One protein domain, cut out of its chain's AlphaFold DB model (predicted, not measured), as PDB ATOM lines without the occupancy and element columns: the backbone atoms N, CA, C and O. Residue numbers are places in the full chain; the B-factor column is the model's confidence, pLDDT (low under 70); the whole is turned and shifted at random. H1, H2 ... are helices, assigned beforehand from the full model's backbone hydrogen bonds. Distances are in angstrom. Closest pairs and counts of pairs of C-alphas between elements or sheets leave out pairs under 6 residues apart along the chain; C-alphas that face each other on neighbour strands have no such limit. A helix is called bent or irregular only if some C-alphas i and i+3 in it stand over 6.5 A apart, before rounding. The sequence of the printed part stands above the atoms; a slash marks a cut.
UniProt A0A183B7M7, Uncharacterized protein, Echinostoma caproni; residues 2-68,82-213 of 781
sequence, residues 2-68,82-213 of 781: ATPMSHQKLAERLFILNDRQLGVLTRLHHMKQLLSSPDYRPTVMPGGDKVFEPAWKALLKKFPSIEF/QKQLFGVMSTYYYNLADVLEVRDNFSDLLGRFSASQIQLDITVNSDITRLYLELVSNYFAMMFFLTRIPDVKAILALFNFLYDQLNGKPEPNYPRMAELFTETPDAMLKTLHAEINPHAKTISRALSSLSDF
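Overview. This is residues 2 to 68 and 82 to 213 of the 781 residues of an uncharacterized protein of Echinostoma caproni (UniProt A0A183B7M7). What does the model look like? H1, H3 and H4 make an elongated up-and-down bundle, each running against the one before it; the bent helix H7 follows, its arm H7a beside H4 and its arm H7b turned across the end where H4 begins. Toward the other end H5 crosses H3, with H6 folded back on H5 and the short H2 packed on H5. What are its make-up and size? The printed part has 199 residues with seven named helices, H1 to H7 in order, and no named strand: all helix. It is only just compact, close to loose, with a radius of gyration of the C-alphas of 19.7 A and spans of 62 by 37 by 26 A.

Arrangement. How does the bundle stand? H1, residues 10 to 36, touches H3, residues 82 to 115, opposite ways at a shallow tilt of 32 degrees, only just short of steep; their closest C-alphas, Gln 21 and Val 102, are 6.5 A apart. H1 touches H4, residues 126 to 148, the same way at a shallow tilt of 26 degrees, closest at the C-alphas of Asn 18 and Leu 135, 5.5 A. H3 and H4 form a helical hairpin, touching through residues 99 to 106 and 139 to 143, closest at the C-alphas of Val 99 and Met 142, 7.6 A. What meets H5? H5, residues 152 to 167, touches residues 82 to 93 of H3, which has a kink of 41 degrees near residue 89; the closest C-alphas, Met 89 and Phe 159, are 5.8 A apart. H2, residues 53 to 61, touches residues 153 to 158 of H5, about perpendicular at 87 degrees, closest at the C-alphas of Leu 60 and Ala 154, 6.9 A. Residues 153 to 160 of H5 touch H6, residues 174 to 180, in a helical hairpin, closest at the C-alphas of Asn 160 and Tyr 174, 6.6 A. How does H7 run? H7, residues 185 to 209, was assigned as one helix by its hydrogen bonds but is bent, with C-alphas 198 and 201 8.0 A apart; its arms are H7a, residues 185 to 198, itself irregular with C-alphas 195 and 198 6.9 A apart, and H7b, residues 201 to 209. H7a touches residues 140 to 147 of H4, closest at the C-alphas of Thr 147 and Pro 185, 6.0 A; H7b touches residues 129 to 133 of H4, closest at the C-alphas of Thr 129 and Ala 206, 6.4 A. Are the backbones helical throughout? Every O i to N i+4 pair is within hydrogen-bond range in H1, H2, H5, H6 and H7b, against 27 of 30 in H3, 17 of 19 in H4 and 9 of 10 in H7a.

Along the chain. Where do the helices begin and end? H1 begins at C-alpha 10, (81.434, -46.049, 122.552), and H7b ends at C-alpha 209, (96.799, -55.601, 112.270). How long are they? From first to last C-alpha H1 is 38.2 A, H3 47.4 A, H4 32.8 A, H5 22.1 A and H7a 21.1 A.

Size, cuts and confidence. Where is it cut? Residues 69 to 81 are not printed, and C-alphas 68 and 82 are 15.0 A apart across the cut. Which link is long, and where is confidence low? Of the links printed whole, H1 to H2 is long, with 16 residues; residues 2 to 7 have pLDDT under 70.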
ATOM      1  N   ALA A   2      74.821 -54.572 134.320       39.22
ATOM      2  CA  ALA A   2      75.669 -54.016 133.268       39.22
ATOM      3  C   ALA A   2      74.781 -53.339 132.215       39.22
ATOM      4  O   ALA A   2      73.828 -53.950 131.734       39.22
ATOM      5  N   THR A   3      75.049 -52.071 131.913       46.00
ATOM      6  CA  THR A   3      74.321 -51.309 130.896       46.00
ATOM      7  C   THR A   3      74.532 -51.976 129.532       46.00
ATOM      8  O   THR A   3      75.693 -52.242 129.193       46.00
ATOM      9  N   PRO A   4      73.468 -52.256 128.752       56.69
ATOM     10  CA  PRO A   4      73.607 -52.852 127.425       56.69
ATOM     11  C   PRO A   4      74.526 -52.002 126.539       56.69
ATOM     12  O   PRO A   4      74.557 -50.775 126.660       56.69
ATOM     13  N   MET A   5      75.306 -52.653 125.673       59.06
ATOM     14  CA  MET A   5      76.348 -52.000 124.871       59.06
ATOM     15  C   MET A   5      75.826 -50.875 123.971       59.06
ATOM     16  O   MET A   5      76.502 -49.854 123.843       59.06
ATOM     17  N   SER A   6      74.603 -50.999 123.447       58.25
ATOM     18  CA  SER A   6      73.931 -49.948 122.669       58.25
ATOM     19  C   SER A   6      73.780 -48.629 123.445       58.25
ATOM     20  O   SER A   6      73.790 -47.549 122.861       58.25
ATOM     21  N   HIS A   7      73.736 -48.673 124.780       61.12
ATOM     22  CA  HIS A   7      73.596 -47.486 125.629       61.12
ATOM     23  C   HIS A   7      74.946 -46.872 126.038       61.12
ATOM     24  O   HIS A   7      74.972 -45.808 126.661       61.12
ATOM     25  N   GLN A   8      76.076 -47.520 125.721       75.38
ATOM     26  CA  GLN A   8      77.402 -47.025 126.106       75.38
ATOM     27  C   GLN A   8      77.959 -45.961 125.151       75.38
ATOM     28  O   GLN A   8      78.857 -45.224 125.565       75.38
ATOM     29  N   LYS A   9      77.417 -45.848 123.925       89.25
ATOM     30  CA  LYS A   9      77.812 -44.852 122.906       89.25
ATOM     31  C   LYS A   9      79.331 -44.772 122.706       89.25
ATOM     32  O   LYS A   9      79.931 -43.697 122.734       89.25
ATOM     33  N   LEU A  10      79.974 -45.939 122.619       91.44
ATOM     34  CA  LEU A  10      81.434 -46.049 122.552       91.44
ATOM     35  C   LEU A  10      81.994 -45.432 121.262       91.44
ATOM     36  O   LEU A  10      83.034 -44.786 121.323       91.44
ATOM     37  N   ALA A  11      81.277 -45.571 120.143       92.56
ATOM     38  CA  ALA A  11      81.626 -44.957 118.864       92.56
ATOM     39  C   ALA A  11      81.666 -43.424 118.965       92.56
ATOM     40  O   ALA A  11      82.675 -42.803 118.638       92.56
ATOM     41  N   GLU A  12      80.601 -42.808 119.488       95.44
ATOM     42  CA  GLU A  12      80.513 -41.354 119.629       95.44
ATOM     43  C   GLU A  12      81.526 -40.815 120.634       95.44
ATOM     44  O   GLU A  12      82.173 -39.806 120.373       95.44
ATOM     45  N   ARG A  13      81.705 -41.496 121.774       95.75
ATOM     46  CA  ARG A  13      82.715 -41.115 122.773       95.75
ATOM     47  C   ARG A  13      84.120 -41.152 122.189       95.75
ATOM     48  O   ARG A  13      84.889 -40.232 122.438       95.75
ATOM     49  N   LEU A  14      84.445 -42.191 121.421       96.38
ATOM     50  CA  LEU A  14      85.745 -42.323 120.770       96.38
ATOM     51  C   LEU A  14      85.970 -41.210 119.739       96.38
ATOM     52  O   LEU A  14      87.047 -40.619 119.713       96.38
ATOM     53  N   PHE A  15      84.956 -40.903 118.930       95.94
ATOM     54  CA  PHE A  15      85.015 -39.826 117.945       95.94
ATOM     55  C   PHE A  15      85.200 -38.447 118.606       95.94
ATOM     56  O   PHE A  15      86.155 -37.741 118.300       95.94
ATOM     57  N   ILE A  16      84.343 -38.099 119.574       97.31
ATOM     58  CA  ILE A  16      84.359 -36.794 120.260       97.31
ATOM     59  C   ILE A  16      85.644 -36.603 121.070       97.31
ATOM     60  O   ILE A  16      86.207 -35.511 121.096       97.31
ATOM     61  N   LEU A  17      86.118 -37.650 121.754       97.75
ATOM     62  CA  LEU A  17      87.298 -37.529 122.606       97.75
ATOM     63  C   LEU A  17      88.582 -37.331 121.792       97.75
ATOM     64  O   LEU A  17      89.453 -36.599 122.250       97.75
ATOM     65  N   ASN A  18      88.687 -37.924 120.596       97.62
ATOM     66  CA  ASN A  18      89.813 -37.671 119.690       97.62
ATOM     67  C   ASN A  18      89.893 -36.189 119.290       97.62
ATOM     68  O   ASN A  18      90.954 -35.582 119.420       97.62
ATOM     69  N   ASP A  19      88.766 -35.601 118.879       97.06
ATOM     70  CA  ASP A  19      88.684 -34.175 118.531       97.06
ATOM     71  C   ASP A  19      89.013 -33.282 119.741       97.06
ATOM     72  O   ASP A  19      89.926 -32.456 119.705       97.06
ATOM     73  N   ARG A  20      88.372 -33.539 120.891       97.62
ATOM     74  CA  ARG A  20      88.637 -32.795 122.133       97.62
ATOM     75  C   ARG A  20      90.113 -32.851 122.529       97.62
ATOM     76  O   ARG A  20      90.674 -31.836 122.940       97.62
ATOM     77  N   GLN A  21      90.742 -34.017 122.414       96.75
ATOM     78  CA  GLN A  21      92.150 -34.209 122.745       96.75
ATOM     79  C   GLN A  21      93.079 -33.440 121.800       96.75
ATOM     80  O   GLN A  21      94.029 -32.815 122.275       96.75
ATOM     81  N   LEU A  22      92.798 -33.438 120.494       96.38
ATOM     82  CA  LEU A  22      93.553 -32.656 119.517       96.38
ATOM     83  C   LEU A  22      93.452 -31.151 119.807       96.38
ATOM     84  O   LEU A  22      94.462 -30.443 119.795       96.38
ATOM     85  N   GLY A  23      92.259 -30.661 120.147       97.06
ATOM     86  CA  GLY A  23      92.066 -29.264 120.523       97.06
ATOM     87  C   GLY A  23      92.778 -28.878 121.821       97.06
ATOM     88  O   GLY A  23      93.412 -27.824 121.878       97.06
ATOM     89  N   VAL A  24      92.763 -29.737 122.847       97.56
ATOM     90  CA  VAL A  24      93.536 -29.506 124.083       97.56
ATOM     91  C   VAL A  24      95.040 -29.499 123.798       97.56
ATOM     92  O   VAL A  24      95.742 -28.597 124.254       97.56
ATOM     93  N   LEU A  25      95.543 -30.433 122.986       97.38
ATOM     94  CA  LEU A  25      96.949 -30.469 122.569       97.38
ATOM     95  C   LEU A  25      97.354 -29.197 121.802       97.38
ATOM     96  O   LEU A  25      98.428 -28.641 122.038       97.38
ATOM     97  N   THR A  26      96.451 -28.679 120.970       97.50
ATOM     98  CA  THR A  26      96.610 -27.400 120.266       97.50
ATOM     99  C   THR A  26      96.723 -26.223 121.240       97.50
ATOM    100  O   THR A  26      97.651 -25.419 121.133       97.50
ATOM    101  N   ARG A  27      95.849 -26.152 122.258       96.69
ATOM    102  CA  ARG A  27      95.926 -25.128 123.318       96.69
ATOM    103  C   ARG A  27      97.232 -25.219 124.112       96.69
ATOM    104  O   ARG A  27      97.823 -24.186 124.427       96.69
ATOM    105  N   LEU A  28      97.704 -26.430 124.426       97.06
ATOM    106  CA  LEU A  28      98.981 -26.637 125.118       97.06
ATOM    107  C   LEU A  28     100.170 -26.164 124.280       97.06
ATOM    108  O   LEU A  28     101.078 -25.520 124.810       97.06
ATOM    109  N   HIS A  29     100.161 -26.450 122.977       96.88
ATOM    110  CA  HIS A  29     101.194 -25.977 122.060       96.88
ATOM    111  C   HIS A  29     101.214 -24.457 121.972       96.88
ATOM    112  O   HIS A  29     102.265 -23.853 122.191       96.88
ATOM    113  N   HIS A  30     100.053 -23.831 121.776       95.31
ATOM    114  CA  HIS A  30      99.945 -22.376 121.772       95.31
ATOM    115  C   HIS A  30     100.425 -21.763 123.099       95.31
ATOM    116  O   HIS A  30     101.221 -20.823 123.105       95.31
ATOM    117  N   MET A  31     100.028 -22.349 124.233       95.38
ATOM    118  CA  MET A  31     100.493 -21.944 125.562       95.38
ATOM    119  C   MET A  31     102.018 -22.021 125.690       95.38
ATOM    120  O   MET A  31     102.634 -21.077 126.188       95.38
ATOM    121  N   LYS A  32     102.647 -23.105 125.218       95.75
ATOM    122  CA  LYS A  32     104.109 -23.240 125.207       95.75
ATOM    123  C   LYS A  32     104.760 -22.135 124.376       95.75
ATOM    124  O   LYS A  32     105.694 -21.504 124.861       95.75
ATOM    125  N   GLN A  33     104.254 -21.861 123.172       92.94
ATOM    126  CA  GLN A  33     104.791 -20.810 122.297       92.94
ATOM    127  C   GLN A  33     104.751 -19.427 122.973       92.94
ATOM    128  O   GLN A  33     105.752 -18.709 122.969       92.94
ATOM    129  N   LEU A  34     103.642 -19.082 123.639       92.62
ATOM    130  CA  LEU A  34     103.519 -17.824 124.388       92.62
ATOM    131  C   LEU A  34     104.499 -17.737 125.567       92.62
ATOM    132  O   LEU A  34     105.097 -16.689 125.789       92.62
ATOM    133  N   LEU A  35     104.679 -18.824 126.324       93.38
ATOM    134  CA  LEU A  35     105.554 -18.845 127.503       93.38
ATOM    135  C   LEU A  35     107.049 -18.925 127.156       93.38
ATOM    136  O   LEU A  35     107.890 -18.530 127.971       93.38
ATOM    137  N   SER A  36     107.386 -19.453 125.978       92.69
ATOM    138  CA  SER A  36     108.756 -19.523 125.461       92.69
ATOM    139  C   SER A  36     109.194 -18.238 124.752       92.69
ATOM    140  O   SER A  36     110.392 -17.959 124.716       92.69
ATOM    141  N   SER A  37     108.263 -17.450 124.207       88.94
ATOM    142  CA  SER A  37     108.591 -16.198 123.522       88.94
ATOM    143  C   SER A  37     108.793 -15.038 124.509       88.94
ATOM    144  O   SER A  37     107.891 -14.752 125.297       88.94
ATOM    145  N   PRO A  38     109.931 -14.317 124.464       86.50
ATOM    146  CA  PRO A  38     110.193 -13.199 125.373       86.50
ATOM    147  C   PRO A  38     109.209 -12.034 125.198       86.50
ATOM    148  O   PRO A  38     108.953 -11.320 126.163       86.50
ATOM    149  N   ASP A  39     108.634 -11.867 124.002       87.12
ATOM    150  CA  ASP A  39     107.714 -10.767 123.689       87.12
ATOM    151  C   ASP A  39     106.306 -10.989 124.265       87.12
ATOM    152  O   ASP A  39     105.590 -10.029 124.548       87.12
ATOM    153  N   TYR A  40     105.903 -12.253 124.447       87.38
ATOM    154  CA  TYR A  40     104.551 -12.627 124.885       87.38
ATOM    155  C   TYR A  40     104.499 -13.225 126.294       87.38
ATOM    156  O   TYR A  40     103.430 -13.248 126.912       87.38
ATOM    157  N   ARG A  41     105.629 -13.704 126.827       92.06
ATOM    158  CA  ARG A  41     105.714 -14.295 128.166       92.06
ATOM    159  C   ARG A  41     105.336 -13.252 129.230       92.06
ATOM    160  O   ARG A  41     105.971 -12.198 129.299       92.06
ATOM    161  N   PRO A  42     104.358 -13.527 130.119       91.12
ATOM    162  CA  PRO A  42     103.973 -12.578 131.159       91.12
ATOM    163  C   PRO A  42     105.148 -12.231 132.079       91.12
ATOM    164  O   PRO A  42     105.787 -13.120 132.643       91.12
ATOM    165  N   THR A  43     105.385 -10.938 132.306       90.00
ATOM    166  CA  THR A  43     106.507 -10.445 133.128       90.00
ATOM    167  C   THR A  43     106.434 -10.878 134.591       90.00
ATOM    168  O   THR A  43     107.455 -10.894 135.272       90.00
ATOM    169  N   VAL A  44     105.252 -11.270 135.081       90.31
ATOM    170  CA  VAL A  44     105.085 -11.839 136.426       90.31
ATOM    171  C   VAL A  44     105.682 -13.242 136.560       90.31
ATOM    172  O   VAL A  44     105.922 -13.672 137.682       90.31
ATOM    173  N   MET A  45     105.918 -13.975 135.469       91.19
ATOM    174  CA  MET A  45     106.488 -15.325 135.542       91.19
ATOM    175  C   MET A  45     107.900 -15.316 136.155       91.19
ATOM    176  O   MET A  45     108.586 -14.289 136.104       91.19
ATOM    177  N   PRO A  46     108.370 -16.447 136.719       89.81
ATOM    178  CA  PRO A  46     109.725 -16.542 137.260       89.81
ATOM    179  C   PRO A  46     110.783 -16.088 136.243       89.81
ATOM    180  O   PRO A  46     110.705 -16.447 135.062       89.81
ATOM    181  N   GLY A  47     111.764 -15.297 136.693       85.25
ATOM    182  CA  GLY A  47     112.813 -14.726 135.846       85.25
ATOM    183  C   GLY A  47     112.425 -13.455 135.079       85.25
ATOM    184  O   GLY A  47     113.256 -12.940 134.333       85.25
ATOM    185  N   GLY A  48     111.195 -12.952 135.243       87.38
ATOM    186  CA  GLY A  48     110.732 -11.688 134.670       87.38
ATOM    187  C   GLY A  48     111.018 -10.489 135.581       87.38
ATOM    188  O   GLY A  48     112.158 -10.042 135.721       87.38
ATOM    189  N   ASP A  49     109.972  -9.932 136.190       89.62
ATOM    190  CA  ASP A  49     110.077  -8.754 137.049       89.62
ATOM    191  C   ASP A  49     110.661  -9.093 138.435       89.62
ATOM    192  O   ASP A  49     110.145  -9.917 139.199       89.62
ATOM    193  N   LYS A  50     111.739  -8.381 138.791       89.62
ATOM    194  CA  LYS A  50     112.481  -8.529 140.052       89.62
ATOM    195  C   LYS A  50     111.616  -8.293 141.290       89.62
ATOM    196  O   LYS A  50     111.971  -8.784 142.361       89.62
ATOM    197  N   VAL A  51     110.500  -7.572 141.164       89.12
ATOM    198  CA  VAL A  51     109.554  -7.336 142.266       89.12
ATOM    199  C   VAL A  51     108.932  -8.646 142.775       89.12
ATOM    200  O   VAL A  51     108.723  -8.797 143.979       89.12
ATOM    201  N   PHE A  52     108.690  -9.623 141.892       90.00
ATOM    202  CA  PHE A  52     108.036 -10.891 142.246       90.00
ATOM    203  C   PHE A  52     109.013 -12.006 142.647       90.00
ATOM    204  O   PHE A  52     108.596 -13.011 143.221       90.00
ATOM    205  N   GLU A  53     110.315 -11.838 142.414       89.25
ATOM    206  CA  GLU A  53     111.345 -12.854 142.686       89.25
ATOM    207  C   GLU A  53     111.357 -13.383 144.140       89.25
ATOM    208  O   GLU A  53     111.376 -14.604 144.341       89.25
ATOM    209  N   PRO A  54     111.299 -12.535 145.193       89.44
ATOM    210  CA  PRO A  54     111.219 -13.026 146.571       89.44
ATOM    211  C   PRO A  54     109.938 -13.829 146.844       89.44
ATOM    212  O   PRO A  54     109.973 -14.808 147.594       89.44
ATOM    213  N   ALA A  55     108.827 -13.438 146.211       90.88
ATOM    214  CA  ALA A  55     107.532 -14.092 146.353       90.88
ATOM    215  C   ALA A  55     107.520 -15.465 145.672       90.88
ATOM    216  O   ALA A  55     107.081 -16.445 146.278       90.88
ATOM    217  N   TRP A  56     108.105 -15.573 144.476       93.44
ATOM    218  CA  TRP A  56     108.290 -16.848 143.786       93.44
ATOM    219  C   TRP A  56     109.157 -17.823 144.572       93.44
ATOM    220  O   TRP A  56     108.778 -18.984 144.730       93.44
ATOM    221  N   LYS A  57     110.283 -17.364 145.134       91.38
ATOM    222  CA  LYS A  57     111.143 -18.213 145.976       91.38
ATOM    223  C   LYS A  57     110.397 -18.758 147.193       91.38
ATOM    224  O   LYS A  57     110.560 -19.928 147.535       91.38
ATOM    225  N   ALA A  58     109.574 -17.931 147.840       90.62
ATOM    226  CA  ALA A  58     108.766 -18.356 148.980       90.62
ATOM    227  C   ALA A  58     107.671 -19.361 148.579       90.62
ATOM    228  O   ALA A  58     107.473 -20.355 149.279       90.62
ATOM    229  N   LEU A  59     106.988 -19.116 147.458       92.25
ATOM    230  CA  LEU A  59     105.902 -19.946 146.932       92.25
ATOM    231  C   LEU A  59     106.399 -21.317 146.457       92.25
ATOM    232  O   LEU A  59     105.926 -22.347 146.932       92.25
ATOM    233  N   LEU A  60     107.407 -21.345 145.584       92.06
ATOM    234  CA  LEU A  60     107.924 -22.581 144.988       92.06
ATOM    235  C   LEU A  60     108.626 -23.490 146.003       92.06
ATOM    236  O   LEU A  60     108.631 -24.707 145.818       92.06
ATOM    237  N   LYS A  61     109.176 -22.931 147.092       91.88
ATOM    238  CA  LYS A  61     109.759 -23.712 148.197       91.88
ATOM    239  C   LYS A  61     108.713 -24.532 148.956       91.88
ATOM    240  O   LYS A  61     109.060 -25.560 149.527       91.88
ATOM    241  N   LYS A  62     107.459 -24.076 148.983       90.06
ATOM    242  CA  LYS A  62     106.348 -24.767 149.656       90.06
ATOM    243  C   LYS A  62     105.563 -25.695 148.731       90.06
ATOM    244  O   LYS A  62     104.652 -26.365 149.188       90.06
ATOM    245  N   PHE A  63     105.897 -25.761 147.445       90.94
ATOM    246  CA  PHE A  63     105.214 -26.665 146.527       90.94
ATOM    247  C   PHE A  63     105.466 -28.140 146.907       90.94
ATOM    248  O   PHE A  63     106.628 -28.487 147.142       90.94
ATOM    249  N   PRO A  64     104.447 -29.024 146.903       88.25
ATOM    250  CA  PRO A  64     103.057 -28.792 146.478       88.25
ATOM    251  C   PRO A  64     102.106 -28.295 147.587       88.25
ATOM    252  O   PRO A  64     101.024 -27.801 147.278       88.25
ATOM    253  N   SER A  65     102.484 -28.368 148.863       89.00
ATOM    254  CA  SER A  65     101.625 -27.982 149.997       89.00
ATOM    255  C   SER A  65     101.743 -26.493 150.344       89.00
ATOM    256  O   SER A  65     102.548 -26.074 151.181       89.00
ATOM    257  N   ILE A  66     100.927 -25.671 149.684       84.62
ATOM    258  CA  ILE A  66     100.990 -24.211 149.786       84.62
ATOM    259  C   ILE A  66     100.158 -23.710 150.971       84.62
ATOM    260  O   ILE A  66      98.951 -23.550 150.861       84.62
ATOM    261  N   GLU A  67     100.822 -23.389 152.082       80.12
ATOM    262  CA  GLU A  67     100.185 -22.760 153.247       80.12
ATOM    263  C   GLU A  67     100.940 -21.493 153.661       80.12
ATOM    264  O   GLU A  67     102.138 -21.535 153.966       80.12
ATOM    265  N   PHE A  68     100.257 -20.348 153.706       78.81
ATOM    266  CA  PHE A  68     100.827 -19.065 154.127       78.81
ATOM    267  C   PHE A  68     100.065 -18.488 155.322       78.81
ATOM    268  O   PHE A  68      98.841 -18.499 155.356       78.81
ATOM    269  N   GLN A  82      96.510  -9.142 143.041       89.88
ATOM    270  CA  GLN A  82      95.746 -10.398 143.040       89.88
ATOM    271  C   GLN A  82      94.732 -10.533 141.892       89.88
ATOM    272  O   GLN A  82      94.719 -11.559 141.217       89.88
ATOM    273  N   LYS A  83      93.896  -9.514 141.633       89.12
ATOM    274  CA  LYS A  83      92.842  -9.585 140.598       89.12
ATOM    275  C   LYS A  83      93.402  -9.752 139.183       89.12
ATOM    276  O   LYS A  83      92.894 -10.563 138.415       89.12
ATOM    277  N   GLN A  84      94.445  -8.994 138.849       91.12
ATOM    278  CA  GLN A  84      95.086  -9.060 137.535       91.12
ATOM    279  C   GLN A  84      95.801 -10.399 137.355       91.12
ATOM    280  O   GLN A  84      95.646 -11.050 136.324       91.12
ATOM    281  N   LEU A  85      96.546 -10.832 138.377       92.31
ATOM    282  CA  LEU A  85      97.272 -12.100 138.339       92.31
ATOM    283  C   LEU A  85      96.334 -13.294 138.242       92.31
ATOM    284  O   LEU A  85      96.628 -14.225 137.502       92.31
ATOM    285  N   PHE A  86      95.194 -13.250 138.933       93.25
ATOM    286  CA  PHE A  86      94.194 -14.303 138.839       93.25
ATOM    287  C   PHE A  86      93.695 -14.450 137.398       93.25
ATOM    288  O   PHE A  86      93.761 -15.549 136.863       93.25
ATOM    289  N   GLY A  87      93.320 -13.349 136.734       92.75
ATOM    290  CA  GLY A  87      92.875 -13.379 135.336       92.75
ATOM    291  C   GLY A  87      93.925 -13.931 134.364       92.75
ATOM    292  O   GLY A  87      93.599 -14.768 133.527       92.75
ATOM    293  N   VAL A  88      95.192 -13.519 134.502       91.81
ATOM    294  CA  VAL A  88      96.289 -14.015 133.647       91.81
ATOM    295  C   VAL A  88      96.610 -15.484 133.935       91.81
ATOM    296  O   VAL A  88      96.867 -16.251 133.017       91.81
ATOM    297  N   MET A  89      96.610 -15.915 135.199       94.19
ATOM    298  CA  MET A  89      96.885 -17.316 135.531       94.19
ATOM    299  C   MET A  89      95.723 -18.241 135.153       94.19
ATOM    300  O   MET A  89      95.981 -19.380 134.770       94.19
ATOM    301  N   SER A  90      94.470 -17.769 135.205       94.69
ATOM    302  CA  SER A  90      93.288 -18.544 134.802       94.69
ATOM    303  C   SER A  90      93.416 -19.098 133.384       94.69
ATOM    304  O   SER A  90      93.110 -20.269 133.169       94.69
ATOM    305  N   THR A  91      93.897 -18.299 132.424       92.56
ATOM    306  CA  THR A  91      93.994 -18.726 131.017       92.56
ATOM    307  C   THR A  91      94.941 -19.906 130.826       92.56
ATOM    308  O   THR A  91      94.706 -20.742 129.961       92.56
ATOM    309  N   TYR A  92      95.993 -20.000 131.642       95.19
ATOM    310  CA  TYR A  92      96.941 -21.114 131.597       95.19
ATOM    311  C   TYR A  92      96.492 -22.292 132.460       95.19
ATOM    312  O   TYR A  92      96.606 -23.444 132.051       95.19
ATOM    313  N   TYR A  93      95.963 -22.016 133.650       96.75
ATOM    314  CA  TYR A  93      95.552 -23.050 134.590       96.75
ATOM    315  C   TYR A  93      94.417 -23.914 134.037       96.75
ATOM    316  O   TYR A  93      94.487 -25.137 134.119       96.75
ATOM    317  N   TYR A  94      93.398 -23.302 133.426       96.69
ATOM    318  CA  TYR A  94      92.276 -24.065 132.878       96.69
ATOM    319  C   TYR A  94      92.657 -24.890 131.642       96.69
ATOM    320  O   TYR A  94      92.070 -25.946 131.437       96.69
ATOM    321  N   ASN A  95      93.715 -24.519 130.905       96.44
ATOM    322  CA  ASN A  95      94.278 -25.402 129.874       96.44
ATOM    323  C   ASN A  95      94.825 -26.701 130.483       96.44
ATOM    324  O   ASN A  95      94.681 -27.763 129.891       96.44
ATOM    325  N   LEU A  96      95.448 -26.627 131.665       97.44
ATOM    326  CA  LEU A  96      95.927 -27.809 132.387       97.44
ATOM    327  C   LEU A  96      94.759 -28.597 133.001       97.44
ATOM    328  O   LEU A  96      94.770 -29.825 132.979       97.44
ATOM    329  N   ALA A  97      93.728 -27.915 133.501       97.12
ATOM    330  CA  ALA A  97      92.529 -28.576 134.012       97.12
ATOM    331  C   ALA A  97      91.811 -29.395 132.920       97.12
ATOM    332  O   ALA A  97      91.421 -30.533 133.178       97.12
ATOM    333  N   ASP A  98      91.727 -28.869 131.694       97.12
ATOM    334  CA  ASP A  98      91.176 -29.588 130.537       97.12
ATOM    335  C   ASP A  98      91.960 -30.877 130.228       97.12
ATOM    336  O   ASP A  98      91.367 -31.895 129.871       97.12
ATOM    337  N   VAL A  99      93.287 -30.882 130.415       97.94
ATOM    338  CA  VAL A  99      94.111 -32.097 130.263       97.94
ATOM    339  C   VAL A  99      93.712 -33.163 131.280       97.94
ATOM    340  O   VAL A  99      93.629 -34.344 130.934       97.94
ATOM    341  N   LEU A 100      93.438 -32.763 132.525       96.81
ATOM    342  CA  LEU A 100      92.989 -33.687 133.567       96.81
ATOM    343  C   LEU A 100      91.612 -34.281 133.231       96.81
ATOM    344  O   LEU A 100      91.411 -35.480 133.407       96.81
ATOM    345  N   GLU A 101      90.692 -33.473 132.698       96.75
ATOM    346  CA  GLU A 101      89.375 -33.945 132.255       96.75
ATOM    347  C   GLU A 101      89.480 -34.922 131.074       96.75
ATOM    348  O   GLU A 101      88.833 -35.974 131.075       96.75
ATOM    349  N   VAL A 102      90.317 -34.617 130.076       97.62
ATOM    350  CA  VAL A 102      90.567 -35.529 128.946       97.62
ATOM    351  C   VAL A 102      91.165 -36.842 129.442       97.62
ATOM    352  O   VAL A 102      90.723 -37.902 129.000       97.62
ATOM    353  N   ARG A 103      92.112 -36.799 130.388       96.75
ATOM    354  CA  ARG A 103      92.677 -38.001 131.020       96.75
ATOM    355  C   ARG A 103      91.605 -38.860 131.690       96.75
ATOM    356  O   ARG A 103      91.564 -40.063 131.448       96.75
ATOM    357  N   ASP A 104      90.725 -38.261 132.487       96.69
ATOM    358  CA  ASP A 104      89.680 -39.002 133.205       96.69
ATOM    359  C   ASP A 104      88.707 -39.695 132.229       96.69
ATOM    360  O   ASP A 104      88.383 -40.876 132.390       96.69
ATOM    361  N   ASN A 105      88.303 -38.995 131.163       97.25
ATOM    362  CA  ASN A 105      87.453 -39.560 130.110       97.25
ATOM    363  C   ASN A 105      88.170 -40.636 129.280       97.25
ATOM    364  O   ASN A 105      87.556 -41.635 128.897       97.25
ATOM    365  N   PHE A 106      89.467 -40.460 129.025       97.69
ATOM    366  CA  PHE A 106      90.305 -41.440 128.342       97.69
ATOM    367  C   PHE A 106      90.388 -42.750 129.135       97.69
ATOM    368  O   PHE A 106      90.119 -43.820 128.584       97.69
ATOM    369  N   SER A 107      90.674 -42.677 130.439       96.06
ATOM    370  CA  SER A 107      90.734 -43.859 131.305       96.06
ATOM    371  C   SER A 107      89.385 -44.590 131.402       96.06
ATOM    372  O   SER A 107      89.358 -45.820 131.316       96.06
ATOM    373  N   ASP A 108      88.259 -43.868 131.519       95.69
ATOM    374  CA  ASP A 108      86.910 -44.473 131.481       95.69
ATOM    375  C   ASP A 108      86.658 -45.195 130.147       95.69
ATOM    376  O   ASP A 108      86.182 -46.335 130.130       95.69
ATOM    377  N   LEU A 109      87.015 -44.571 129.020       95.88
ATOM    378  CA  LEU A 109      86.783 -45.141 127.695       95.88
ATOM    379  C   LEU A 109      87.602 -46.418 127.459       95.88
ATOM    380  O   LEU A 109      87.029 -47.439 127.067       95.88
ATOM    381  N   LEU A 110      88.908 -46.411 127.747       95.38
ATOM    382  CA  LEU A 110      89.767 -47.598 127.604       95.38
ATOM    383  C   LEU A 110      89.317 -48.747 128.521       95.38
ATOM    384  O   LEU A 110      89.306 -49.917 128.109       95.38
ATOM    385  N   GLY A 111      88.878 -48.412 129.740       94.06
ATOM    386  CA  GLY A 111      88.261 -49.352 130.671       94.06
ATOM    387  C   GLY A 111      87.041 -50.049 130.068       94.06
ATOM    388  O   GLY A 111      86.947 -51.278 130.103       94.06
ATOM    389  N   ARG A 112      86.138 -49.291 129.436       92.75
ATOM    390  CA  ARG A 112      84.933 -49.834 128.780       92.75
ATOM    391  C   ARG A 112      85.239 -50.662 127.539       92.75
ATOM    392  O   ARG A 112      84.620 -51.712 127.356       92.75
ATOM    393  N   PHE A 113      86.203 -50.242 126.719       92.62
ATOM    394  CA  PHE A 113      86.662 -51.026 125.565       92.62
ATOM    395  C   PHE A 113      87.196 -52.395 126.001       92.62
ATOM    396  O   PHE A 113      86.861 -53.424 125.410       92.62
ATOM    397  N   SER A 114      87.964 -52.417 127.090       89.69
ATOM    398  CA  SER A 114      88.540 -53.650 127.637       89.69
ATOM    399  C   SER A 114      87.493 -54.542 128.298       89.69
ATOM    400  O   SER A 114      87.507 -55.754 128.090       89.69
ATOM    401  N   ALA A 115      86.546 -53.956 129.036       89.94
ATOM    402  CA  ALA A 115      85.424 -54.684 129.626       89.94
ATOM    403  C   ALA A 115      84.519 -55.321 128.557       89.94
ATOM    404  O   ALA A 115      84.040 -56.438 128.742       89.94
ATOM    405  N   SER A 116      84.335 -54.638 127.423       87.88
ATOM    406  CA  SER A 116      83.541 -55.118 126.283       87.88
ATOM    407  C   SER A 116      84.289 -56.121 125.394       87.88
ATOM    408  O   SER A 116      83.690 -56.715 124.498       87.88
ATOM    409  N   GLN A 117      85.593 -56.319 125.630       89.00
ATOM    410  CA  GLN A 117      86.467 -57.213 124.861       89.00
ATOM    411  C   GLN A 117      86.352 -56.999 123.342       89.00
ATOM    412  O   GLN A 117      86.225 -57.960 122.579       89.00
ATOM    413  N   ILE A 118      86.365 -55.732 122.916       91.19
ATOM    414  CA  ILE A 118      86.299 -55.366 121.497       91.19
ATOM    415  C   ILE A 118      87.560 -55.857 120.784       91.19
ATOM    416  O   ILE A 118      88.687 -55.614 121.223       91.19
ATOM    417  N   GLN A 119      87.361 -56.555 119.673       92.19
ATOM    418  CA  GLN A 119      88.430 -57.079 118.839       92.19
ATOM    419  C   GLN A 119      88.830 -56.056 117.776       92.19
ATOM    420  O   GLN A 119      88.196 -55.988 116.732       92.19
ATOM    421  N   LEU A 120      89.873 -55.269 118.038       95.38
ATOM    422  CA  LEU A 120      90.385 -54.285 117.079       95.38
ATOM    423  C   LEU A 120      91.250 -54.952 116.004       95.38
ATOM    424  O   LEU A 120      92.158 -55.724 116.325       95.38
ATOM    425  N   ASP A 121      90.951 -54.646 114.748       95.19
ATOM    426  CA  ASP A 121      91.661 -55.094 113.559       95.19
ATOM    427  C   ASP A 121      91.402 -54.107 112.411       95.19
ATOM    428  O   ASP A 121      90.282 -53.996 111.913       95.19
ATOM    429  N   ILE A 122      92.440 -53.404 111.952       94.81
ATOM    430  CA  ILE A 122      92.301 -52.372 110.917       94.81
ATOM    431  C   ILE A 122      91.789 -52.927 109.581       94.81
ATOM    432  O   ILE A 122      91.276 -52.172 108.757       94.81
ATOM    433  N   THR A 123      91.907 -54.239 109.362       92.69
ATOM    434  CA  THR A 123      91.406 -54.906 108.159       92.69
ATOM    435  C   THR A 123      89.903 -55.189 108.215       92.69
ATOM    436  O   THR A 123      89.278 -55.386 107.170       92.69
ATOM    437  N   VAL A 124      89.311 -55.171 109.416       93.38
ATOM    438  CA  VAL A 124      87.899 -55.499 109.656       93.38
ATOM    439  C   VAL A 124      87.098 -54.280 110.113       93.38
ATOM    440  O   VAL A 124      86.056 -53.967 109.555       93.38
ATOM    441  N   ASN A 125      87.570 -53.596 111.150       94.44
ATOM    442  CA  ASN A 125      86.905 -52.457 111.772       94.44
ATOM    443  C   ASN A 125      87.864 -51.256 111.769       94.44
ATOM    444  O   ASN A 125      88.373 -50.783 112.792       94.44
ATOM    445  N   SER A 126      88.148 -50.823 110.539       94.00
ATOM    446  CA  SER A 126      89.182 -49.848 110.192       94.00
ATOM    447  C   SER A 126      89.033 -48.516 110.931       94.00
ATOM    448  O   SER A 126      90.005 -48.038 111.518       94.00
ATOM    449  N   ASP A 127      87.828 -47.939 110.973       94.81
ATOM    450  CA  ASP A 127      87.600 -46.621 111.576       94.81
ATOM    451  C   ASP A 127      87.766 -46.643 113.101       94.81
ATOM    452  O   ASP A 127      88.451 -45.774 113.648       94.81
ATOM    453  N   ILE A 128      87.204 -47.642 113.801       96.00
ATOM    454  CA  ILE A 128      87.366 -47.730 115.264       96.00
ATOM    455  C   ILE A 128      88.806 -48.068 115.650       96.00
ATOM    456  O   ILE A 128      89.304 -47.542 116.643       96.00
ATOM    457  N   THR A 129      89.495 -48.908 114.870       97.06
ATOM    458  CA  THR A 129      90.891 -49.272 115.142       97.06
ATOM    459  C   THR A 129      91.801 -48.066 114.955       97.06
ATOM    460  O   THR A 129      92.613 -47.775 115.834       97.06
ATOM    461  N   ARG A 130      91.612 -47.313 113.862       96.62
ATOM    462  CA  ARG A 130      92.311 -46.049 113.610       96.62
ATOM    463  C   ARG A 130      92.098 -45.059 114.754       96.62
ATOM    464  O   ARG A 130      93.074 -44.606 115.343       96.62
ATOM    465  N   LEU A 131      90.842 -44.762 115.099       97.44
ATOM    466  CA  LEU A 131      90.511 -43.789 116.145       97.44
ATOM    467  C   LEU A 131      91.000 -44.222 117.534       97.44
ATOM    468  O   LEU A 131      91.367 -43.377 118.344       97.44
ATOM    469  N   TYR A 132      91.011 -45.524 117.832       98.00
ATOM    470  CA  TYR A 132      91.522 -46.040 119.103       98.00
ATOM    471  C   TYR A 132      93.045 -45.891 119.208       98.00
ATOM    472  O   TYR A 132      93.550 -45.445 120.237       98.00
ATOM    473  N   LEU A 133      93.786 -46.234 118.147       98.00
ATOM    474  CA  LEU A 133      95.240 -46.055 118.108       98.00
ATOM    475  C   LEU A 133      95.629 -44.572 118.149       98.00
ATOM    476  O   LEU A 133      96.547 -44.193 118.875       98.00
ATOM    477  N   GLU A 134      94.893 -43.730 117.424       97.75
ATOM    478  CA  GLU A 134      95.071 -42.281 117.424       97.75
ATOM    479  C   GLU A 134      94.835 -41.679 118.813       97.75
ATOM    480  O   GLU A 134      95.699 -40.951 119.300       97.75
ATOM    481  N   LEU A 135      93.764 -42.081 119.504       98.00
ATOM    482  CA  LEU A 135      93.472 -41.651 120.872       98.00
ATOM    483  C   LEU A 135      94.612 -42.004 121.843       98.00
ATOM    484  O   LEU A 135      95.015 -41.186 122.670       98.00
ATOM    485  N   VAL A 136      95.159 -43.222 121.750       98.12
ATOM    486  CA  VAL A 136      96.272 -43.669 122.606       98.12
ATOM    487  C   VAL A 136      97.549 -42.877 122.312       98.12
ATOM    488  O   VAL A 136      98.215 -42.411 123.240       98.12
ATOM    489  N   SER A 137      97.891 -42.670 121.039       97.81
ATOM    490  CA  SER A 137      99.084 -41.903 120.658       97.81
ATOM    491  C   SER A 137      98.963 -40.409 120.956       97.81
ATOM    492  O   SER A 137      99.949 -39.790 121.362       97.81
ATOM    493  N   ASN A 138      97.779 -39.820 120.798       97.75
ATOM    494  CA  ASN A 138      97.511 -38.436 121.180       97.75
ATOM    495  C   ASN A 138      97.469 -38.276 122.710       97.75
ATOM    496  O   ASN A 138      97.893 -37.237 123.213       97.75
ATOM    497  N   TYR A 139      97.064 -39.307 123.464       98.06
ATOM    498  CA  TYR A 139      97.144 -39.305 124.931       98.06
ATOM    499  C   TYR A 139      98.586 -39.278 125.415       98.06
ATOM    500  O   TYR A 139      98.947 -38.421 126.223       98.06
ATOM    501  N   PHE A 140      99.428 -40.150 124.851       97.88
ATOM    502  CA  PHE A 140     100.867 -40.086 125.073       97.88
ATOM    503  C   PHE A 140     101.412 -38.696 124.742       97.88
ATOM    504  O   PHE A 140     102.112 -38.102 125.563       97.88
ATOM    505  N   ALA A 141     101.070 -38.173 123.560       97.75
ATOM    506  CA  ALA A 141     101.562 -36.882 123.112       97.75
ATOM    507  C   ALA A 141     101.188 -35.769 124.090       97.75
ATOM    508  O   ALA A 141     102.076 -35.083 124.575       97.75
ATOM    509  N   MET A 142      99.911 -35.655 124.455       97.44
ATOM    510  CA  MET A 142      99.395 -34.661 125.397       97.44
ATOM    511  C   MET A 142     100.073 -34.732 126.765       97.44
ATOM    512  O   MET A 142     100.561 -33.717 127.261       97.44
ATOM    513  N   MET A 143     100.145 -35.921 127.362       97.31
ATOM    514  CA  MET A 143     100.708 -36.083 128.702       97.31
ATOM    515  C   MET A 143     102.222 -35.856 128.723       97.31
ATOM    516  O   MET A 143     102.738 -35.164 129.600       97.31
ATOM    517  N   PHE A 144     102.947 -36.370 127.727       96.94
ATOM    518  CA  PHE A 144     104.389 -36.161 127.626       96.94
ATOM    519  C   PHE A 144     104.737 -34.710 127.256       96.94
ATOM    520  O   PHE A 144     105.755 -34.186 127.715       96.94
ATOM    521  N   PHE A 145     103.882 -34.023 126.490       97.06
ATOM    522  CA  PHE A 145     104.056 -32.616 126.118       97.06
ATOM    523  C   PHE A 145     104.093 -31.688 127.333       97.06
ATOM    524  O   PHE A 145     104.853 -30.722 127.327       97.06
ATOM    525  N   LEU A 146     103.363 -32.005 128.410       96.50
ATOM    526  CA  LEU A 146     103.394 -31.239 129.664       96.50
ATOM    527  C   LEU A 146     104.816 -31.059 130.210       96.50
ATOM    528  O   LEU A 146     105.153 -29.992 130.717       96.50
ATOM    529  N   THR A 147     105.680 -32.062 130.028       95.06
ATOM    530  CA  THR A 147     107.085 -32.023 130.472       95.06
ATOM    531  C   THR A 147     107.946 -31.023 129.689       95.06
ATOM    532  O   THR A 147     109.067 -30.714 130.092       95.06
ATOM    533  N   ARG A 148     107.436 -30.514 128.557       95.00
ATOM    534  CA  ARG A 148     108.095 -29.543 127.667       95.00
ATOM    535  C   ARG A 148     107.593 -28.117 127.857       95.00
ATOM    536  O   ARG A 148     108.181 -27.193 127.294       95.00
ATOM    537  N   ILE A 149     106.520 -27.926 128.620       95.25
ATOM    538  CA  ILE A 149     105.960 -26.606 128.881       95.25
ATOM    539  C   ILE A 149     106.757 -25.954 130.020       95.25
ATOM    540  O   ILE A 149     106.877 -26.533 131.104       95.25
ATOM    541  N   PRO A 150     107.308 -24.745 129.819       93.00
ATOM    542  CA  PRO A 150     107.995 -24.035 130.887       93.00
ATOM    543  C   PRO A 150     107.000 -23.576 131.967       93.00
ATOM    544  O   PRO A 150     105.829 -23.327 131.701       93.00
ATOM    545  N   ASP A 151     107.478 -23.448 133.205       92.62
ATOM    546  CA  ASP A 151     106.749 -22.814 134.315       92.62
ATOM    547  C   ASP A 151     105.430 -23.481 134.761       92.62
ATOM    548  O   ASP A 151     104.726 -22.909 135.593       92.62
ATOM    549  N   VAL A 152     105.113 -24.711 134.330       95.06
ATOM    550  CA  VAL A 152     103.902 -25.455 134.764       95.06
ATOM    551  C   VAL A 152     103.756 -25.465 136.287       95.06
ATOM    552  O   VAL A 152     102.705 -25.121 136.830       95.06
ATOM    553  N   LYS A 153     104.846 -25.770 137.001       95.06
ATOM    554  CA  LYS A 153     104.892 -25.750 138.471       95.06
ATOM    555  C   LYS A 153     104.528 -24.377 139.050       95.06
ATOM    556  O   LYS A 153     103.841 -24.301 140.065       95.06
ATOM    557  N   ALA A 154     104.993 -23.298 138.423       94.50
ATOM    558  CA  ALA A 154     104.739 -21.931 138.864       94.50
ATOM    559  C   ALA A 154     103.282 -21.517 138.614       94.50
ATOM    560  O   ALA A 154     102.656 -20.951 139.510       94.50
ATOM    561  N   ILE A 155     102.730 -21.877 137.451       96.12
ATOM    562  CA  ILE A 155     101.325 -21.645 137.085       96.12
ATOM    563  C   ILE A 155     100.395 -22.324 138.096       96.12
ATOM    564  O   ILE A 155      99.537 -21.663 138.682       96.12
ATOM    565  N   LEU A 156     100.607 -23.619 138.364       96.06
ATOM    566  CA  LEU A 156      99.807 -24.377 139.331       96.06
ATOM    567  C   LEU A 156      99.899 -23.770 140.736       96.06
ATOM    568  O   LEU A 156      98.879 -23.591 141.403       96.06
ATOM    569  N   ALA A 157     101.114 -23.432 141.179       94.94
ATOM    570  CA  ALA A 157     101.344 -22.911 142.519       94.94
ATOM    571  C   ALA A 157     100.685 -21.544 142.739       94.94
ATOM    572  O   ALA A 157     100.006 -21.333 143.747       94.94
ATOM    573  N   LEU A 158     100.888 -20.611 141.805       94.81
ATOM    574  CA  LEU A 158     100.366 -19.254 141.931       94.81
ATOM    575  C   LEU A 158      98.849 -19.237 141.789       94.81
ATOM    576  O   LEU A 158      98.189 -18.579 142.587       94.81
ATOM    577  N   PHE A 159      98.287 -19.987 140.839       95.56
ATOM    578  CA  PHE A 159      96.838 -20.045 140.686       95.56
ATOM    579  C   PHE A 159      96.154 -20.598 141.940       95.56
ATOM    580  O   PHE A 159      95.234 -19.963 142.448       95.56
ATOM    581  N   ASN A 160      96.638 -21.719 142.488       94.94
ATOM    582  CA  ASN A 160      96.061 -22.294 143.704       94.94
ATOM    583  C   ASN A 160      96.176 -21.342 144.903       94.94
ATOM    584  O   ASN A 160      95.209 -21.169 145.639       94.94
ATOM    585  N   PHE A 161      97.320 -20.667 145.064       93.56
ATOM    586  CA  PHE A 161      97.483 -19.645 146.099       93.56
ATOM    587  C   PHE A 161      96.458 -18.512 145.948       93.56
ATOM    588  O   PHE A 161      95.782 -18.156 146.910       93.56
ATOM    589  N   LEU A 162      96.312 -17.953 144.744       93.25
ATOM    590  CA  LEU A 162      95.368 -16.862 144.493       93.25
ATOM    591  C   LEU A 162      93.913 -17.315 144.676       93.25
ATOM    592  O   LEU A 162      93.114 -16.559 145.225       93.25
ATOM    593  N   TYR A 163      93.584 -18.538 144.250       92.94
ATOM    594  CA  TYR A 163      92.258 -19.135 144.397       92.94
ATOM    595  C   TYR A 163      91.881 -19.325 145.868       92.94
ATOM    596  O   TYR A 163      90.784 -18.935 146.264       92.94
ATOM    597  N   ASP A 164      92.796 -19.850 146.685       91.81
ATOM    598  CA  ASP A 164      92.589 -20.027 148.124       91.81
ATOM    599  C   ASP A 164      92.399 -18.686 148.843       91.81
ATOM    600  O   ASP A 164      91.473 -18.525 149.633       91.81
ATOM    601  N   GLN A 165      93.184 -17.665 148.489       88.88
ATOM    602  CA  GLN A 165      93.002 -16.320 149.047       88.88
ATOM    603  C   GLN A 165      91.656 -15.674 148.669       88.88
ATOM    604  O   GLN A 165      91.139 -14.866 149.437       88.88
ATOM    605  N   LEU A 166      91.096 -15.987 147.494       89.25
ATOM    606  CA  LEU A 166      89.805 -15.446 147.049       89.25
ATOM    607  C   LEU A 166      88.607 -16.230 147.603       89.25
ATOM    608  O   LEU A 166      87.585 -15.626 147.923       89.25
ATOM    609  N   ASN A 167      88.719 -17.557 147.701       90.31
ATOM    610  CA  ASN A 167      87.596 -18.455 147.991       90.31
ATOM    611  C   ASN A 167      87.659 -19.112 149.380       90.31
ATOM    612  O   ASN A 167      86.706 -19.787 149.772       90.31
ATOM    613  N   GLY A 168      88.762 -18.949 150.116       87.81
ATOM    614  CA  GLY A 168      88.989 -19.545 151.438       87.81
ATOM    615  C   GLY A 168      89.164 -21.067 151.432       87.81
ATOM    616  O   GLY A 168      89.002 -21.698 152.477       87.81
ATOM    617  N   LYS A 169      89.411 -21.662 150.261       90.25
ATOM    618  CA  LYS A 169      89.668 -23.094 150.078       90.25
ATOM    619  C   LYS A 169      90.596 -23.323 148.880       90.25
ATOM    620  O   LYS A 169      90.478 -22.585 147.896       90.25
ATOM    621  N   PRO A 170      91.439 -24.373 148.900       90.31
ATOM    622  CA  PRO A 170      92.276 -24.723 147.759       90.31
ATOM    623  C   PRO A 170      91.431 -25.144 146.554       90.31
ATOM    624  O   PRO A 170      90.281 -25.576 146.684       90.31
ATOM    625  N   GLU A 171      92.020 -25.020 145.370       94.12
ATOM    626  CA  GLU A 171      91.377 -25.437 144.129       94.12
ATOM    627  C   GLU A 171      91.239 -26.985 144.102       94.12
ATOM    628  O   GLU A 171      92.197 -27.680 144.457       94.12
ATOM    629  N   PRO A 172      90.067 -27.556 143.741       93.44
ATOM    630  CA  PRO A 172      89.816 -29.003 143.847       93.44
ATOM    631  C   PRO A 172      90.721 -29.928 143.013       93.44
ATOM    632  O   PRO A 172      91.069 -31.019 143.463       93.44
ATOM    633  N   ASN A 173      91.081 -29.521 141.799       94.75
ATOM    634  CA  ASN A 173      91.928 -30.253 140.862       94.75
ATOM    635  C   ASN A 173      93.429 -30.052 141.131       94.75
ATOM    636  O   ASN A 173      94.236 -30.894 140.723       94.75
ATOM    637  N   TYR A 174      93.821 -28.979 141.830       95.31
ATOM    638  CA  TYR A 174      95.223 -28.655 142.113       95.31
ATOM    639  C   TYR A 174      96.042 -29.825 142.681       95.31
ATOM    640  O   TYR A 174      97.116 -30.063 142.133       95.31
ATOM    641  N   PRO A 175      95.597 -30.590 143.701       94.31
ATOM    642  CA  PRO A 175      96.413 -31.668 144.262       94.31
ATOM    643  C   PRO A 175      96.791 -32.726 143.219       94.31
ATOM    644  O   PRO A 175      97.957 -33.100 143.117       94.31
ATOM    645  N   ARG A 176      95.821 -33.137 142.387       94.56
ATOM    646  CA  ARG A 176      96.013 -34.132 141.318       94.56
ATOM    647  C   ARG A 176      96.968 -33.614 140.240       94.56
ATOM    648  O   ARG A 176      97.837 -34.348 139.783       94.56
ATOM    649  N   MET A 177      96.815 -32.350 139.840       95.69
ATOM    650  CA  MET A 177      97.674 -31.732 138.823       95.69
ATOM    651  C   MET A 177      99.086 -31.454 139.339       95.69
ATOM    652  O   MET A 177     100.050 -31.621 138.599       95.69
ATOM    653  N   ALA A 178      99.230 -31.040 140.597       93.94
ATOM    654  CA  ALA A 178     100.523 -30.765 141.208       93.94
ATOM    655  C   ALA A 178     101.381 -32.030 141.312       93.94
ATOM    656  O   ALA A 178     102.581 -31.964 141.046       93.94
ATOM    657  N   GLU A 179     100.764 -33.162 141.659       91.75
ATOM    658  CA  GLU A 179     101.419 -34.469 141.691       91.75
ATOM    659  C   GLU A 179     101.838 -34.917 140.285       91.75
ATOM    660  O   GLU A 179     103.017 -35.168 140.060       91.75
ATOM    661  N   LEU A 180     100.909 -34.923 139.325       93.00
ATOM    662  CA  LEU A 180     101.134 -35.539 138.016       93.00
ATOM    663  C   LEU A 180     101.882 -34.652 137.010       93.00
ATOM    664  O   LEU A 180     102.772 -35.109 136.302       93.00
ATOM    665  N   PHE A 181     101.525 -33.371 136.895       95.06
ATOM    666  CA  PHE A 181     102.011 -32.519 135.797       95.06
ATOM    667  C   PHE A 181     103.396 -31.920 136.054       95.06
ATOM    668  O   PHE A 181     103.952 -31.260 135.178       95.06
ATOM    669  N   THR A 182     103.960 -32.128 137.248       92.06
ATOM    670  CA  THR A 182     105.314 -31.667 137.598       92.06
ATOM    671  C   THR A 182     106.346 -32.793 137.656       92.06
ATOM    672  O   THR A 182     107.491 -32.562 138.054       92.06
ATOM    673  N   GLU A 183     105.958 -33.996 137.226       91.81
ATOM    674  CA  GLU A 183     106.845 -35.147 137.097       91.81
ATOM    675  C   GLU A 183     107.960 -34.905 136.069       91.81
ATOM    676  O   GLU A 183     107.822 -34.159 135.095       91.81
ATOM    677  N   THR A 184     109.096 -35.571 136.278       92.62
ATOM    678  CA  THR A 184     110.161 -35.614 135.273       92.62
ATOM    679  C   THR A 184     109.719 -36.447 134.064       92.62
ATOM    680  O   THR A 184     108.853 -37.312 134.211       92.62
ATOM    681  N   PRO A 185     110.336 -36.271 132.879       92.31
ATOM    682  CA  PRO A 185     110.017 -37.085 131.705       92.31
ATOM    683  C   PRO A 185     110.046 -38.598 131.971       92.31
ATOM    684  O   PRO A 185     109.131 -39.303 131.563       92.31
ATOM    685  N   ASP A 186     111.045 -39.097 132.708       92.06
ATOM    686  CA  ASP A 186     111.153 -40.530 133.021       92.06
ATOM    687  C   ASP A 186     110.062 -41.018 133.988       92.06
ATOM    688  O   ASP A 186     109.598 -42.153 133.871       92.06
ATOM    689  N   ALA A 187     109.655 -40.186 134.956       93.50
ATOM    690  CA  ALA A 187     108.561 -40.511 135.872       93.50
ATOM    691  C   ALA A 187     107.217 -40.527 135.127       93.50
ATOM    692  O   ALA A 187     106.501 -41.522 135.215       93.50
ATOM    693  N   MET A 188     106.972 -39.523 134.279       95.38
ATOM    694  CA  MET A 188     105.785 -39.439 133.423       95.38
ATOM    695  C   MET A 188     105.634 -40.684 132.539       95.38
ATOM    696  O   MET A 188     104.547 -41.247 132.436       95.38
ATOM    697  N   LEU A 189     106.723 -41.178 131.935       95.75
ATOM    698  CA  LEU A 189     106.683 -42.414 131.142       95.75
ATOM    699  C   LEU A 189     106.280 -43.641 131.967       95.75
ATOM    700  O   LEU A 189     105.536 -44.490 131.477       95.75
ATOM    701  N   LYS A 190     106.754 -43.749 133.213       95.62
ATOM    702  CA  LYS A 190     106.375 -44.848 134.114       95.62
ATOM    703  C   LYS A 190     104.904 -44.760 134.507       95.62
ATOM    704  O   LYS A 190     104.234 -45.792 134.514       95.62
ATOM    705  N   THR A 191     104.406 -43.555 134.773       95.31
ATOM    706  CA  THR A 191     102.990 -43.304 135.058       95.31
ATOM    707  C   THR A 191     102.118 -43.689 133.863       95.31
ATOM    708  O   THR A 191     101.197 -44.492 134.008       95.31
ATOM    709  N   LEU A 192     102.470 -43.234 132.657       96.75
ATOM    710  CA  LEU A 192     101.751 -43.579 131.428       96.75
ATOM    711  C   LEU A 192     101.780 -45.082 131.129       96.75
ATOM    712  O   LEU A 192     100.757 -45.659 130.766       96.75
ATOM    713  N   HIS A 193     102.926 -45.742 131.317       96.44
ATOM    714  CA  HIS A 193     103.005 -47.196 131.198       96.44
ATOM    715  C   HIS A 193     102.052 -47.886 132.183       96.44
ATOM    716  O   HIS A 193     101.294 -48.764 131.778       96.44
ATOM    717  N   ALA A 194     102.043 -47.481 133.456       95.94
ATOM    718  CA  ALA A 194     101.179 -48.081 134.471       95.94
ATOM    719  C   ALA A 194      99.681 -47.922 134.148       95.94
ATOM    720  O   ALA A 194      98.910 -48.854 134.381       95.94
ATOM    721  N   GLU A 195      99.276 -46.784 133.578       95.50
ATOM    722  CA  GLU A 195      97.892 -46.522 133.163       95.50
ATOM    723  C   GLU A 195      97.466 -47.337 131.932       95.50
ATOM    724  O   GLU A 195      96.330 -47.800 131.859       95.50
ATOM    725  N   ILE A 196      98.367 -47.534 130.965       97.00
ATOM    726  CA  ILE A 196      98.041 -48.131 129.660       97.00
ATOM    727  C   ILE A 196      98.250 -49.648 129.630       97.00
ATOM    728  O   ILE A 196      97.519 -50.364 128.941       97.00
ATOM    729  N   ASN A 197      99.212 -50.173 130.390       95.69
ATOM    730  CA  ASN A 197      99.566 -51.593 130.393       95.69
ATOM    731  C   ASN A 197      98.391 -52.563 130.680       95.69
ATOM    732  O   ASN A 197      98.361 -53.633 130.067       95.69
ATOM    733  N   PRO A 198      97.370 -52.235 131.506       96.25
ATOM    734  CA  PRO A 198      96.167 -53.066 131.641       96.25
ATOM    735  C   PRO A 198      95.428 -53.333 130.317       96.25
ATOM    736  O   PRO A 198      94.728 -54.337 130.184       96.25
ATOM    737  N   HIS A 199      95.610 -52.461 129.324       96.00
ATOM    738  CA  HIS A 199      94.990 -52.516 128.001       96.00
ATOM    739  C   HIS A 199      95.925 -53.102 126.923       96.00
ATOM    740  O   HIS A 199      95.585 -53.089 125.735       96.00
ATOM    741  N   ALA A 200      97.083 -53.653 127.320       96.00
ATOM    742  CA  ALA A 200      98.145 -54.085 126.410       96.00
ATOM    743  C   ALA A 200      97.684 -55.074 125.338       96.00
ATOM    744  O   ALA A 200      98.040 -54.915 124.176       96.00
ATOM    745  N   LYS A 201      96.826 -56.042 125.679       93.81
ATOM    746  CA  LYS A 201      96.327 -57.038 124.711       93.81
ATOM    747  C   LYS A 201      95.531 -56.408 123.564       93.81
ATOM    748  O   LYS A 201      95.703 -56.796 122.413       93.81
ATOM    749  N   THR A 202      94.670 -55.440 123.877       94.75
ATOM    750  CA  THR A 202      93.838 -54.737 122.887       94.75
ATOM    751  C   THR A 202      94.707 -53.886 121.962       94.75
ATOM    752  O   THR A 202      94.546 -53.939 120.745       94.75
ATOM    753  N   ILE A 203      95.678 -53.164 122.535       96.88
ATOM    754  CA  ILE A 203      96.628 -52.326 121.787       96.88
ATOM    755  C   ILE A 203      97.553 -53.193 120.919       96.88
ATOM    756  O   ILE A 203      97.704 -52.929 119.732       96.88
ATOM    757  N   SER A 204      98.123 -54.263 121.479       96.25
ATOM    758  CA  SER A 204      99.020 -55.199 120.787       96.25
ATOM    759  C   SER A 204      98.341 -55.831 119.568       96.25
ATOM    760  O   SER A 204      98.922 -55.865 118.480       96.25
ATOM    761  N   ARG A 205      97.068 -56.235 119.698       95.19
ATOM    762  CA  ARG A 205      96.263 -56.734 118.574       95.19
ATOM    763  C   ARG A 205      96.039 -55.666 117.499       95.19
ATOM    764  O   ARG A 205      96.302 -55.937 116.329       95.19
ATOM    765  N   ALA A 206      95.615 -54.462 117.891       96.81
ATOM    766  CA  ALA A 206      95.403 -53.353 116.962       96.81
ATOM    767  C   ALA A 206      96.687 -53.014 116.182       96.81
ATOM    768  O   ALA A 206      96.663 -52.942 114.955       96.81
ATOM    769  N   LEU A 207      97.831 -52.910 116.864       97.06
ATOM    770  CA  LEU A 207      99.133 -52.662 116.233       97.06
ATOM    771  C   LEU A 207      99.577 -53.806 115.314       97.06
ATOM    772  O   LEU A 207     100.185 -53.560 114.275       97.06
ATOM    773  N   SER A 208      99.263 -55.052 115.670       96.06
ATOM    774  CA  SER A 208      99.601 -56.215 114.840       96.06
ATOM    775  C   SER A 208      98.841 -56.213 113.513       96.06
ATOM    776  O   SER A 208      99.411 -56.594 112.492       96.06
ATOM    777  N   SER A 209      97.603 -55.707 113.497       95.12
ATOM    778  CA  SER A 209      96.799 -55.601 112.270       95.12
ATOM    779  C   SER A 209      97.354 -54.609 111.236       95.12
ATOM    780  O   SER A 209      97.053 -54.725 110.053       95.12
ATOM    781  N   LEU A 210      98.223 -53.672 111.642       93.19
ATOM    782  CA  LEU A 210      98.837 -52.688 110.738       93.19
ATOM    783  C   LEU A 210      99.858 -53.297 109.766       93.19
ATOM    784  O   LEU A 210     100.279 -52.597 108.850       93.19
ATOM    785  N   SER A 211     100.298 -54.542 109.995       85.00
ATOM    786  CA  SER A 211     101.505 -55.141 109.405       85.00
ATOM    787  C   SER A 211     101.700 -54.811 107.922       85.00
ATOM    788  O   SER A 211     102.682 -54.162 107.561       85.00
ATOM    789  N   ASP A 212     100.748 -55.186 107.070       87.19
ATOM    790  CA  ASP A 212     100.918 -55.049 105.625       87.19
ATOM    791  C   ASP A 212     100.916 -53.581 105.178       87.19
ATOM    792  O   ASP A 212     101.750 -53.180 104.364       87.19
ATOM    793  N   PHE A 213     100.040 -52.755 105.756       90.00
ATOM    794  CA  PHE A 213      99.977 -51.318 105.476       90.00
ATOM    795  C   PHE A 213     101.256 -50.597 105.905       90.00
ATOM    796  O   PHE A 213     101.804 -49.781 105.162       90.00
TER     797      PHE A 213